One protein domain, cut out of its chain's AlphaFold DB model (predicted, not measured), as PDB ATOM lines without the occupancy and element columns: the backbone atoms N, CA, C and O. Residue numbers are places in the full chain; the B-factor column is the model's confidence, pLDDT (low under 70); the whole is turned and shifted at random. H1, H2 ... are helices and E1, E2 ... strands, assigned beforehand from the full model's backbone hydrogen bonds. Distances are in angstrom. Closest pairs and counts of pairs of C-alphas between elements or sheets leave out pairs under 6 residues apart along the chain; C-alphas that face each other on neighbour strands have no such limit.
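AT A GLANCE: This is residues 56 to 149 of the 149 residues of an uncharacterized protein of Petromyces alliaceus (UniProt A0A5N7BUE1). A twisted sheet of four antiparallel strands makes a wall, with helices H1 and H2 crossing the same face towards its two ends and short H3 in the space between them; the other face has no named helix. The printed part has 94 residues, with E1, H1, E2, E3, E4, H2 and H3 along the chain, and the sheet's order is E1, E4, E3, E2. The class is mixed, helices and strands. The whole is compact, with a radius of gyration of the C-alphas of 13.7 A, and elongated in outline, spanning 46 by 25 by 19 A.

IN THESE COORDINATES: E4, residues 108 to 116, is 26.9 A long, and E3, residues 89 to 97, is 24.9 A. E1, residues 56 to 62, is 19.4 A and begins at C-alpha 56 (203.714, 179.404, 145.099). E2 is residues 81 to 85, 13.1 A. H2, residues 126 to 137, is 16.3 A; H1, residues 66 to 75, is 14.5 A. H3, residues 144 to 147, is 5.1 A and ends at C-alpha 147 (202.796, 198.121, 142.432).

HOW THE PARTS SIT: E2, E3 and E4 form a meander, each strand the antiparallel neighbour of the one before. N 112 and O 92 of E4 and E3 are 2.9 A apart, N 83 and O 91 of E2 and E3 2.8 A, and N 58 and O 113 of E1 and E4 2.9 A, each within hydrogen-bond range. H2 is on the sheet at a height of 9.1 A, across the strands at 86 degrees to E4 on the local plane; its closest C-alphas to E1 are Leu 130 and Val 58, 6.6 A. H1 is on the same face at a height of 10.5 A, only just across the strands, at 60.0 degrees to E3 on the local plane. H1 and H2 are apart. H3 only grazes the sheet; it is close to H2 but not clearly touching, the closest C-alphas being Ala 137 and Arg 145, 5.0 A. In H1 and H2 every O i to N i+4 pair is within hydrogen-bond range; H3 is too short for such a pair.

THE WHOLE: The two C-alphas farthest apart, those of Glu 102 and Asp 119, are 46.4 A apart. The printed part has no cut, and no link is long. The mean pLDDT of the printed part is 90.8; residues 119 to 124 are under 70.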
ATOM      1  N   ASN A  56     202.783 178.624 145.888       89.25
ATOM      2  CA  ASN A  56     203.714 179.404 145.099       89.25
ATOM      3  C   ASN A  56     204.056 180.692 145.846       89.25
ATOM      4  O   ASN A  56     203.223 181.242 146.569       89.25
ATOM      5  N   MET A  57     205.274 181.188 145.632       91.12
ATOM      6  CA  MET A  57     205.735 182.452 146.191       91.12
ATOM      7  C   MET A  57     206.524 183.252 145.158       91.12
ATOM      8  O   MET A  57     207.391 182.717 144.467       91.12
ATOM      9  N   VAL A  58     206.257 184.552 145.108       93.00
ATOM     10  CA  VAL A  58     207.127 185.557 144.490       93.00
ATOM     11  C   VAL A  58     207.611 186.467 145.604       93.00
ATOM     12  O   VAL A  58     206.810 186.936 146.405       93.00
ATOM     13  N   ASN A  59     208.920 186.685 145.663       94.50
ATOM     14  CA  ASN A  59     209.547 187.657 146.547       94.50
ATOM     15  C   ASN A  59     210.572 188.422 145.716       94.50
ATOM     16  O   ASN A  59     211.629 187.883 145.387       94.50
ATOM     17  N   VAL A  60     210.207 189.632 145.310       93.75
ATOM     18  CA  VAL A  60     211.009 190.460 144.409       93.75
ATOM     19  C   VAL A  60     211.216 191.837 145.002       93.75
ATOM     20  O   VAL A  60     210.383 192.354 145.748       93.75
ATOM     21  N   THR A  61     212.339 192.434 144.634       95.38
ATOM     22  CA  THR A  61     212.652 193.825 144.931       95.38
ATOM     23  C   THR A  61     212.587 194.637 143.653       95.38
ATOM     24  O   THR A  61     213.062 194.177 142.614       95.38
ATOM     25  N   THR A  62     212.038 195.841 143.729       95.12
ATOM     26  CA  THR A  62     211.963 196.744 142.580       95.12
ATOM     27  C   THR A  62     212.090 198.197 143.012       95.12
ATOM     28  O   THR A  62     211.861 198.545 144.171       95.12
ATOM     29  N   THR A  63     212.453 199.038 142.055       95.88
ATOM     30  CA  THR A  63     212.384 200.498 142.135       95.88
ATOM     31  C   THR A  63     211.262 200.982 141.221       95.88
ATOM     32  O   THR A  63     210.855 200.270 140.301       95.88
ATOM     33  N   TYR A  64     210.786 202.204 141.439       96.00
ATOM     34  CA  TYR A  64     209.775 202.831 140.588       96.00
ATOM     35  C   TYR A  64     210.236 204.208 140.122       96.00
ATOM     36  O   TYR A  64     211.253 204.726 140.581       96.00
ATOM     37  N   THR A  65     209.472 204.829 139.225       97.00
ATOM     38  CA  THR A  65     209.627 206.270 138.982       97.00
ATOM     39  C   THR A  65     209.319 207.056 140.262       97.00
ATOM     40  O   THR A  65     208.585 206.576 141.130       97.00
ATOM     41  N   ALA A  66     209.844 208.279 140.382       96.88
ATOM     42  CA  ALA A  66     209.645 209.087 141.584       96.88
ATOM     43  C   ALA A  66     208.155 209.315 141.910       96.88
ATOM     44  O   ALA A  66     207.745 209.218 143.065       96.88
ATOM     45  N   GLU A  67     207.328 209.550 140.885       96.56
ATOM     46  CA  GLU A  67     205.880 209.731 141.031       96.56
ATOM     47  C   GLU A  67     205.194 208.472 141.581       96.56
ATOM     48  O   GLU A  67     204.446 208.546 142.557       96.56
ATOM     49  N   GLN A  68     205.493 207.303 141.008       95.75
ATOM     50  CA  GLN A  68     204.951 206.021 141.467       95.75
ATOM     51  C   GLN A  68     205.405 205.688 142.893       95.75
ATOM     52  O   GLN A  68     204.587 205.277 143.715       95.75
ATOM     53  N   ALA A  69     206.684 205.900 143.210       95.44
ATOM     54  CA  ALA A  69     207.234 205.646 144.538       95.44
ATOM     55  C   ALA A  69     206.544 206.509 145.607       95.44
ATOM     56  O   ALA A  69     206.124 205.993 146.646       95.44
ATOM     57  N   LEU A  70     206.363 207.805 145.333       95.25
ATOM     58  CA  LEU A  70     205.635 208.725 146.212       95.25
ATOM     59  C   LEU A  70     204.159 208.339 146.345       95.25
ATOM     60  O   LEU A  70     203.624 208.343 147.457       95.25
ATOM     61  N   TYR A  71     203.510 207.965 145.240       95.19
ATOM     62  CA  TYR A  71     202.126 207.502 145.254       95.19
ATOM     63  C   TYR A  71     201.966 206.271 146.148       95.19
ATOM     64  O   TYR A  71     201.177 206.311 147.092       95.19
ATOM     65  N   ILE A  72     202.756 205.217 145.916       94.25
ATOM     66  CA  ILE A  72     202.727 203.987 146.716       94.25
ATOM     67  C   ILE A  72     202.988 204.323 148.188       94.25
ATOM     68  O   ILE A  72     202.189 203.950 149.049       94.25
ATOM     69  N   ARG A  73     204.037 205.102 148.480       92.75
ATOM     70  CA  ARG A  73     204.400 205.520 149.844       92.75
ATOM     71  C   ARG A  73     203.281 206.277 150.561       92.75
ATOM     72  O   ARG A  73     203.150 206.140 151.772       92.75
ATOM     73  N   SER A  74     202.476 207.058 149.840       94.00
ATOM     74  CA  SER A  74     201.338 207.788 150.417       94.00
ATOM     75  C   SER A  74     200.146 206.895 150.785       94.00
ATOM     76  O   SER A  74     199.245 207.341 151.495       94.00
ATOM     77  N   LYS A  75     200.113 205.655 150.278       93.75
ATOM     78  CA  LYS A  75     198.983 204.724 150.409       93.75
ATOM     79  C   LYS A  75     199.264 203.534 151.320       93.75
ATOM     80  O   LYS A  75     198.312 202.986 151.864       93.75
ATOM     81  N   ILE A  76     200.526 203.138 151.476       92.19
ATOM     82  CA  ILE A  76     200.918 201.998 152.312       92.19
ATOM     83  C   ILE A  76     201.311 202.423 153.727       92.19
ATOM     84  O   ILE A  76     201.803 203.530 153.952       92.19
ATOM     85  N   HIS A  77     201.163 201.512 154.688       90.25
ATOM     86  CA  HIS A  77     201.711 201.710 156.027       90.25
ATOM     87  C   HIS A  77     203.255 201.864 155.986       90.25
ATOM     88  O   HIS A  77     203.912 201.168 155.209       90.25
ATOM     89  N   PRO A  78     203.878 202.700 156.850       84.50
ATOM     90  CA  PRO A  78     205.322 202.969 156.807       84.50
ATOM     91  C   PRO A  78     206.243 201.746 156.914       84.50
ATOM     92  O   PRO A  78     207.393 201.818 156.486       84.50
ATOM     93  N   VAL A  79     205.756 200.655 157.513       80.44
ATOM     94  CA  VAL A  79     206.525 199.415 157.725       80.44
ATOM     95  C   VAL A  79     206.191 198.356 156.679       80.44
ATOM     96  O   VAL A  79     207.089 197.832 156.032       80.44
ATOM     97  N   ALA A  80     204.918 197.999 156.542       89.50
ATOM     98  CA  ALA A  80     204.435 197.025 155.576       89.50
ATOM     99  C   ALA A  80     202.919 197.130 155.476       89.50
ATOM    100  O   ALA A  80     202.249 197.236 156.504       89.50
ATOM    101  N   ASP A  81     202.409 197.041 154.257       94.50
ATOM    102  CA  ASP A  81     200.996 196.839 153.977       94.50
ATOM    103  C   ASP A  81     200.788 195.380 153.581       94.50
ATOM    104  O   ASP A  81     201.592 194.803 152.842       94.50
ATOM    105  N   ILE A  82     199.762 194.754 154.148       94.75
ATOM    106  CA  ILE A  82     199.464 193.340 153.937       94.75
ATOM    107  C   ILE A  82     198.000 193.227 153.550       94.75
ATOM    108  O   ILE A  82     197.114 193.634 154.301       94.75
ATOM    109  N   GLY A  83     197.756 192.606 152.405       93.38
ATOM    110  CA  GLY A  83     196.431 192.283 151.921       93.38
ATOM    111  C   GLY A  83     196.205 190.777 151.812       93.38
ATOM    112  O   GLY A  83     197.105 190.009 151.458       93.38
ATOM    113  N   ILE A  84     194.970 190.362 152.098       94.56
ATOM    114  CA  ILE A  84     194.481 188.996 151.903       94.56
ATOM    115  C   ILE A  84     193.341 189.041 150.890       94.56
ATOM    116  O   ILE A  84     192.319 189.687 151.121       94.56
ATOM    117  N   HIS A  85     193.510 188.352 149.768       94.31
ATOM    118  CA  HIS A  85     192.507 188.297 148.714       94.31
ATOM    119  C   HIS A  85     191.473 187.196 148.992       94.31
ATOM    120  O   HIS A  85     191.868 186.092 149.385       94.31
ATOM    121  N   PRO A  86     190.178 187.397 148.673       92.38
ATOM    122  CA  PRO A  86     189.152 186.352 148.776       92.38
ATOM    123  C   PRO A  86     189.467 185.057 148.007       92.38
ATOM    124  O   PRO A  86     188.976 183.992 148.363       92.38
ATOM    125  N   LYS A  87     190.327 185.125 146.981       90.12
ATOM    126  CA  LYS A  87     190.828 183.952 146.229       90.12
ATOM    127  C   LYS A  87     191.959 183.188 146.946       90.12
ATOM    128  O   LYS A  87     192.599 182.340 146.335       90.12
ATOM    129  N   GLY A  88     192.232 183.485 148.217       89.81
ATOM    130  CA  GLY A  88     193.263 182.803 149.006       89.81
ATOM    131  C   GLY A  88     194.690 183.235 148.667       89.81
ATOM    132  O   GLY A  88     195.615 182.435 148.784       89.81
ATOM    133  N   MET A  89     194.867 184.485 148.230       93.31
ATOM    134  CA  MET A  89     196.186 185.064 147.980       93.31
ATOM    135  C   MET A  89     196.612 185.959 149.139       93.31
ATOM    136  O   MET A  89     195.803 186.709 149.682       93.31
ATOM    137  N   TYR A  90     197.896 185.923 149.459       95.56
ATOM    138  CA  TYR A  90     198.560 186.879 150.338       95.56
ATOM    139  C   TYR A  90     199.399 187.820 149.479       95.56
ATOM    140  O   TYR A  90     200.067 187.365 148.547       95.56
ATOM    141  N   TYR A  91     199.400 189.109 149.796       96.06
ATOM    142  CA  TYR A  91     200.290 190.078 149.170       96.06
ATOM    143  C   TYR A  91     200.758 191.074 150.228       96.06
ATOM    144  O   TYR A  91     199.959 191.749 150.867       96.06
ATOM    145  N   ARG A  92     202.070 191.132 150.427       96.12
ATOM    146  CA  ARG A  92     202.765 192.140 151.207       96.12
ATOM    147  C   ARG A  92     203.530 193.077 150.288       96.12
ATOM    148  O   ARG A  92     204.306 192.631 149.441       96.12
ATOM    149  N   LEU A  93     203.352 194.363 150.542       95.88
ATOM    150  CA  LEU A  93     204.103 195.446 149.938       95.88
ATOM    151  C   LEU A  93     204.766 196.249 151.056       95.88
ATOM    152  O   LEU A  93     204.101 196.736 151.971       95.88
ATOM    153  N   ASN A  94     206.086 196.384 151.010       94.31
ATOM    154  CA  ASN A  94     206.803 197.213 151.971       94.31
ATOM    155  C   ASN A  94     207.972 197.956 151.348       94.31
ATOM    156  O   ASN A  94     208.536 197.549 150.336       94.31
ATOM    157  N   MET A  95     208.366 199.024 152.028       93.69
ATOM    158  CA  MET A  95     209.657 199.660 151.810       93.69
ATOM    159  C   MET A  95     210.733 198.722 152.341       93.69
ATOM    160  O   MET A  95     210.630 198.247 153.476       93.69
ATOM    161  N   LEU A  96     211.723 198.411 151.518       93.88
ATOM    162  CA  LEU A  96     212.875 197.620 151.924       93.88
ATOM    163  C   LEU A  96     214.045 198.525 152.305       93.88
ATOM    164  O   LEU A  96     214.673 198.289 153.333       93.88
ATOM    165  N   ASP A  97     214.302 199.559 151.500       93.69
ATOM    166  CA  ASP A  97     215.404 200.492 151.723       93.69
ATOM    167  C   ASP A  97     215.070 201.907 151.221       93.69
ATOM    168  O   ASP A  97     214.444 202.087 150.173       93.69
ATOM    169  N   ILE A  98     215.495 202.905 151.996       90.69
ATOM    170  CA  ILE A  98     215.368 204.343 151.726       90.69
ATOM    171  C   ILE A  98     216.726 204.969 152.042       90.69
ATOM    172  O   ILE A  98     216.907 205.615 153.075       90.69
ATOM    173  N   ALA A  99     217.699 204.736 151.164       89.56
ATOM    174  CA  ALA A  99     219.050 205.255 151.347       89.56
ATOM    175  C   ALA A  99     219.108 206.792 151.237       89.56
ATOM    176  O   ALA A  99     219.857 207.433 151.971       89.56
ATOM    177  N   ASP A 100     218.304 207.379 150.343       93.56
ATOM    178  CA  ASP A 100     218.186 208.825 150.131       93.56
ATOM    179  C   ASP A 100     216.702 209.230 150.126       93.56
ATOM    180  O   ASP A 100     215.948 208.904 149.204       93.56
ATOM    181  N   SER A 101     216.254 209.925 151.178       92.38
ATOM    182  CA  SER A 101     214.848 210.327 151.328       92.38
ATOM    183  C   SER A 101     214.395 211.353 150.293       92.38
ATOM    184  O   SER A 101     213.198 211.465 150.048       92.38
ATOM    185  N   GLU A 102     215.325 212.069 149.661       96.00
ATOM    186  CA  GLU A 102     215.015 213.113 148.682       96.00
ATOM    187  C   GLU A 102     214.981 212.579 147.242       96.00
ATOM    188  O   GLU A 102     214.668 213.329 146.318       96.00
ATOM    189  N   LYS A 103     215.274 211.285 147.036       96.44
ATOM    190  CA  LYS A 103     215.269 210.626 145.717       96.44
ATOM    191  C   LYS A 103     214.346 209.408 145.690       96.44
ATOM    192  O   LYS A 103     214.833 208.277 145.811       96.44
ATOM    193  N   PRO A 104     213.025 209.600 145.530       96.56
ATOM    194  CA  PRO A 104     212.054 208.510 145.564       96.56
ATOM    195  C   PRO A 104     212.294 207.392 144.550       96.56
ATOM    196  O   PRO A 104     212.006 206.229 144.825       96.56
ATOM    197  N   GLU A 105     212.883 207.712 143.403       96.62
ATOM    198  CA  GLU A 105     213.279 206.755 142.371       96.62
ATOM    199  C   GLU A 105     214.412 205.802 142.795       96.62
ATOM    200  O   GLU A 105     214.617 204.768 142.161       96.62
ATOM    201  N   SER A 106     215.145 206.131 143.865       96.38
ATOM    202  CA  SER A 106     216.197 205.277 144.436       96.38
ATOM    203  C   SER A 106     215.682 204.311 145.505       96.38
ATOM    204  O   SER A 106     216.418 203.423 145.937       96.38
ATOM    205  N   TRP A 107     214.435 204.478 145.956       95.88
ATOM    206  CA  TRP A 107     213.871 203.656 147.019       95.88
ATOM    207  C   TRP A 107     213.615 202.233 146.536       95.88
ATOM    208  O   TRP A 107     213.076 202.015 145.447       95.88
ATOM    209  N   ILE A 108     213.942 201.261 147.386       96.19
ATOM    210  CA  ILE A 108     213.720 199.847 147.096       96.19
ATOM    211  C   ILE A 108     212.444 199.401 147.795       96.19
ATOM    212  O   ILE A 108     212.308 199.506 149.017       96.19
ATOM    213  N   PHE A 109     211.529 198.848 147.014       95.69
ATOM    214  CA  PHE A 109     210.306 198.220 147.485       95.69
ATOM    215  C   PHE A 109     210.454 196.707 147.407       95.69
ATOM    216  O   PHE A 109     211.104 196.180 146.503       95.69
ATOM    217  N   GLN A 110     209.831 196.004 148.346       96.25
ATOM    218  CA  GLN A 110     209.706 194.557 148.334       96.25
ATOM    219  C   GLN A 110     208.247 194.172 148.125       96.25
ATOM    220  O   GLN A 110     207.359 194.631 148.851       96.25
ATOM    221  N   LEU A 111     208.029 193.298 147.148       95.94
ATOM    222  CA  LEU A 111     206.749 192.677 146.859       95.94
ATOM    223  C   LEU A 111     206.877 191.196 147.182       95.94
ATOM    224  O   LEU A 111     207.675 190.484 146.568       95.94
ATOM    225  N   LEU A 112     206.080 190.737 148.139       96.00
ATOM    226  CA  LEU A 112     205.965 189.328 148.474       96.00
ATOM    227  C   LEU A 112     204.524 188.891 148.286       96.00
ATOM    228  O   LEU A 112     203.631 189.408 148.948       96.00
ATOM    229  N   SER A 113     204.286 187.907 147.430       95.50
ATOM    230  CA  SER A 113     202.959 187.322 147.274       95.50
ATOM    231  C   SER A 113     203.021 185.808 147.283       95.50
ATOM    232  O   SER A 113     203.954 185.215 146.741       95.50
ATOM    233  N   THR A 114     202.013 185.194 147.902       94.56
ATOM    234  CA  THR A 114     201.828 183.743 147.899       94.56
ATOM    235  C   THR A 114     200.411 183.373 147.499       94.56
ATOM    236  O   THR A 114     199.451 184.054 147.866       94.56
ATOM    237  N   TRP A 115     200.273 182.253 146.805       92.75
ATOM    238  CA  TRP A 115     198.990 181.670 146.419       92.75
ATOM    239  C   TRP A 115     199.113 180.150 146.396       92.75
ATOM    240  O   TRP A 115     200.215 179.617 146.288       92.75
ATOM    241  N   ARG A 116     197.993 179.439 146.520       89.81
ATOM    242  CA  ARG A 116     198.005 177.971 146.473       89.81
ATOM    243  C   ARG A 116     198.485 177.469 145.114       89.81
ATOM    244  O   ARG A 116     198.142 178.053 144.089       89.81
ATOM    245  N   ILE A 117     199.258 176.388 145.133       85.25
ATOM    246  CA  ILE A 117     199.610 175.639 143.923       85.25
ATOM    247  C   ILE A 117     198.322 175.014 143.366       85.25
ATOM    248  O   ILE A 117     197.524 174.465 144.128       85.25
ATOM    249  N   SER A 118     198.107 175.134 142.057       78.88
ATOM    250  CA  SER A 118     197.094 174.375 141.307       78.88
ATOM    251  C   SER A 118     197.751 173.288 140.455       78.88
ATOM    252  O   SER A 118     198.935 173.398 140.162       78.88
ATOM    253  N   ASP A 119     196.995 172.298 139.977       65.12
ATOM    254  CA  ASP A 119     197.524 171.227 139.104       65.12
ATOM    255  C   ASP A 119     198.190 171.769 137.815       65.12
ATOM    256  O   ASP A 119     199.064 171.140 137.235       65.12
ATOM    257  N   GLU A 120     197.828 172.985 137.393       64.19
ATOM    258  CA  GLU A 120     198.433 173.707 136.261       64.19
ATOM    259  C   GLU A 120     199.801 174.359 136.578       64.19
ATOM    260  O   GLU A 120     200.427 174.933 135.688       64.19
ATOM    261  N   ASP A 121     200.253 174.323 137.839       64.44
ATOM    262  CA  ASP A 121     201.467 175.001 138.325       64.44
ATOM    263  C   ASP A 121     202.716 174.098 138.390       64.44
ATOM    264  O   ASP A 121     203.737 174.513 138.954       64.44
ATOM    265  N   GLU A 122     202.684 172.889 137.818       55.97
ATOM    266  CA  GLU A 122     203.888 172.053 137.724       55.97
ATOM    267  C   GLU A 122     204.977 172.756 136.883       55.97
ATOM    268  O   GLU A 122     204.776 173.143 135.733       55.97
ATOM    269  N   GLU A 123     206.142 172.965 137.509       57.97
ATOM    270  CA  GLU A 123     207.368 173.534 136.924       57.97
ATOM    271  C   GLU A 123     207.233 174.916 136.252       57.97
ATOM    272  O   GLU A 123     207.751 175.195 135.164       57.97
ATOM    273  N   VAL A 124     206.589 175.857 136.940       65.19
ATOM    274  CA  VAL A 124     206.576 177.259 136.506       65.19
ATOM    275  C   VAL A 124     207.951 177.904 136.759       65.19
ATOM    276  O   VAL A 124     208.371 178.067 137.909       65.19
ATOM    277  N   SER A 125     208.652 178.302 135.687       82.06
ATOM    278  CA  SER A 125     209.909 179.064 135.777       82.06
ATOM    279  C   SER A 125     209.720 180.366 136.576       82.06
ATOM    280  O   SER A 125     208.598 180.883 136.638       82.06
ATOM    281  N   PRO A 126     210.778 180.943 137.178       83.88
ATOM    282  CA  PRO A 126     210.671 182.204 137.915       83.88
ATOM    283  C   PRO A 126     209.967 183.321 137.125       83.88
ATOM    284  O   PRO A 126     209.126 184.031 137.675       83.88
ATOM    285  N   GLU A 127     210.235 183.423 135.823       86.19
ATOM    286  CA  GLU A 127     209.654 184.423 134.920       86.19
ATOM    287  C   GLU A 127     208.155 184.199 134.731       86.19
ATOM    288  O   GLU A 127     207.361 185.135 134.838       86.19
ATOM    289  N   LYS A 128     207.740 182.948 134.501       87.38
ATOM    290  CA  LYS A 128     206.317 182.607 134.389       87.38
ATOM    291  C   LYS A 128     205.589 182.827 135.719       87.38
ATOM    292  O   LYS A 128     204.438 183.259 135.713       87.38
ATOM    293  N   ARG A 129     206.253 182.583 136.857       88.44
ATOM    294  CA  ARG A 129     205.678 182.810 138.192       88.44
ATOM    295  C   ARG A 129     205.480 184.303 138.450       88.44
ATOM    296  O   ARG A 129     204.427 184.693 138.954       88.44
ATOM    297  N   LEU A 130     206.441 185.133 138.040       90.25
ATOM    298  CA  LEU A 130     206.304 186.587 138.065       90.25
ATOM    299  C   LEU A 130     205.159 187.049 137.155       90.25
ATOM    300  O   LEU A 130     204.319 187.823 137.602       90.25
ATOM    301  N   GLN A 131     205.062 186.535 135.925       90.88
ATOM    302  CA  GLN A 131     203.968 186.883 135.014       90.88
ATOM    303  C   GLN A 131     202.599 186.508 135.597       90.88
ATOM    304  O   GLN A 131     201.680 187.324 135.572       90.88
ATOM    305  N   LYS A 132     202.465 185.306 136.174       90.81
ATOM    306  CA  LYS A 132     201.234 184.873 136.855       90.81
ATOM    307  C   LYS A 132     200.884 185.822 138.001       90.81
ATOM    308  O   LYS A 132     199.730 186.227 138.120       90.81
ATOM    309  N   PHE A 133     201.870 186.216 138.810       92.44
ATOM    310  CA  PHE A 133     201.679 187.212 139.863       92.44
ATOM    311  C   PHE A 133     201.152 188.543 139.309       92.44
ATOM    312  O   PHE A 133     200.136 189.024 139.809       92.44
ATOM    313  N   LYS A 134     201.766 189.093 138.252       93.38
ATOM    314  CA  LYS A 134     201.308 190.343 137.619       93.38
ATOM    315  C   LYS A 134     199.871 190.244 137.106       93.38
ATOM    316  O   LYS A 134     199.080 191.160 137.305       93.38
ATOM    317  N   GLU A 135     199.509 189.122 136.485       93.62
ATOM    318  CA  GLU A 135     198.141 188.888 136.009       93.62
ATOM    319  C   GLU A 135     197.129 188.818 137.158       93.62
ATOM    320  O   GLU A 135     196.083 189.462 137.099       93.62
ATOM    321  N   MET A 136     197.445 188.097 138.236       92.44
ATOM    322  CA  MET A 136     196.562 188.024 139.404       92.44
ATOM    323  C   MET A 136     196.468 189.358 140.153       92.44
ATOM    324  O   MET A 136     195.419 189.665 140.719       92.44
ATOM    325  N   ALA A 137     197.531 190.167 140.139       94.06
ATOM    326  CA  ALA A 137     197.559 191.480 140.772       94.06
ATOM    327  C   ALA A 137     196.553 192.472 140.157       94.06
ATOM    328  O   ALA A 137     196.125 193.400 140.839       94.06
ATOM    329  N   LYS A 138     196.099 192.252 138.914       94.50
ATOM    330  CA  LYS A 138     195.086 193.095 138.248       94.50
ATOM    331  C   LYS A 138     193.740 193.136 138.981       94.50
ATOM    332  O   LYS A 138     193.017 194.120 138.849       94.50
ATOM    333  N   ASP A 139     193.417 192.090 139.745       93.75
ATOM    334  CA  ASP A 139     192.182 191.976 140.539       93.75
ATOM    335  C   ASP A 139     192.295 192.639 141.927       93.75
ATOM    336  O   ASP A 139     191.330 192.687 142.686       93.75
ATOM    337  N   TRP A 140     193.476 193.154 142.284       95.06
ATOM    338  CA  TRP A 140     193.690 193.829 143.561       95.06
ATOM    339  C   TRP A 140     193.279 195.303 143.512       95.06
ATOM    340  O   TRP A 140     193.248 195.946 142.463       95.06
ATOM    341  N   ALA A 141     193.001 195.863 144.688       93.25
ATOM    342  CA  ALA A 141     192.850 197.302 144.852       93.25
ATOM    343  C   ALA A 141     194.217 198.006 144.849       93.25
ATOM    344  O   ALA A 141     195.245 197.425 145.212       93.25
ATOM    345  N   ASP A 142     194.224 199.287 144.487       92.81
ATOM    346  CA  ASP A 142     195.427 200.110 144.607       92.81
ATOM    347  C   ASP A 142     195.783 200.332 146.090       92.81
ATOM    348  O   ASP A 142     194.882 200.480 146.921       92.81
ATOM    349  N   PRO A 143     197.081 200.360 146.446       92.69
ATOM    350  CA  PRO A 143     198.237 200.431 145.544       92.69
ATOM    351  C   PRO A 143     198.797 199.070 145.086       92.69
ATOM    352  O   PRO A 143     199.706 199.053 144.264       92.69
ATOM    353  N   HIS A 144     198.281 197.939 145.580       94.31
ATOM    354  CA  HIS A 144     198.835 196.603 145.302       94.31
ATOM    355  C   HIS A 144     198.829 196.246 143.815       94.31
ATOM    356  O   HIS A 144     199.799 195.670 143.317       94.31
ATOM    357  N   ARG A 145     197.757 196.618 143.107       94.19
ATOM    358  CA  ARG A 145     197.645 196.442 141.658       94.19
ATOM    359  C   ARG A 145     198.717 197.234 140.912       94.19
ATOM    360  O   ARG A 145     199.534 196.617 140.240       94.19
ATOM    361  N   SER A 146     198.771 198.558 141.085       92.19
ATOM    362  CA  SER A 146     199.783 199.401 140.425       92.19
ATOM    363  C   SER A 146     201.221 199.041 140.803       92.19
ATOM    364  O   SER A 146     202.124 199.217 139.997       92.19
ATOM    365  N   ALA A 147     201.460 198.536 142.015       93.00
ATOM    366  CA  ALA A 147     202.796 198.121 142.432       93.00
ATOM    367  C   ALA A 147     203.295 196.879 141.669       93.00
ATOM    368  O   ALA A 147     204.499 196.714 141.497       93.00
ATOM    369  N   ALA A 148     202.404 195.996 141.215       91.88
ATOM    370  CA  ALA A 148     202.798 194.763 140.537       91.88
ATOM    371  C   ALA A 148     203.091 194.930 139.031       91.88
ATOM    372  O   ALA A 148     203.597 193.985 138.418       91.88
ATOM    373  N   GLU A 149     202.754 196.079 138.435       81.31
ATOM    374  CA  GLU A 149     202.963 196.377 137.005       81.31
ATOM    375  C   GLU A 149     204.452 196.464 136.638       81.31
ATOM    376  O   GLU A 149     204.838 195.797 135.643       81.31
TER     377      GLU A 149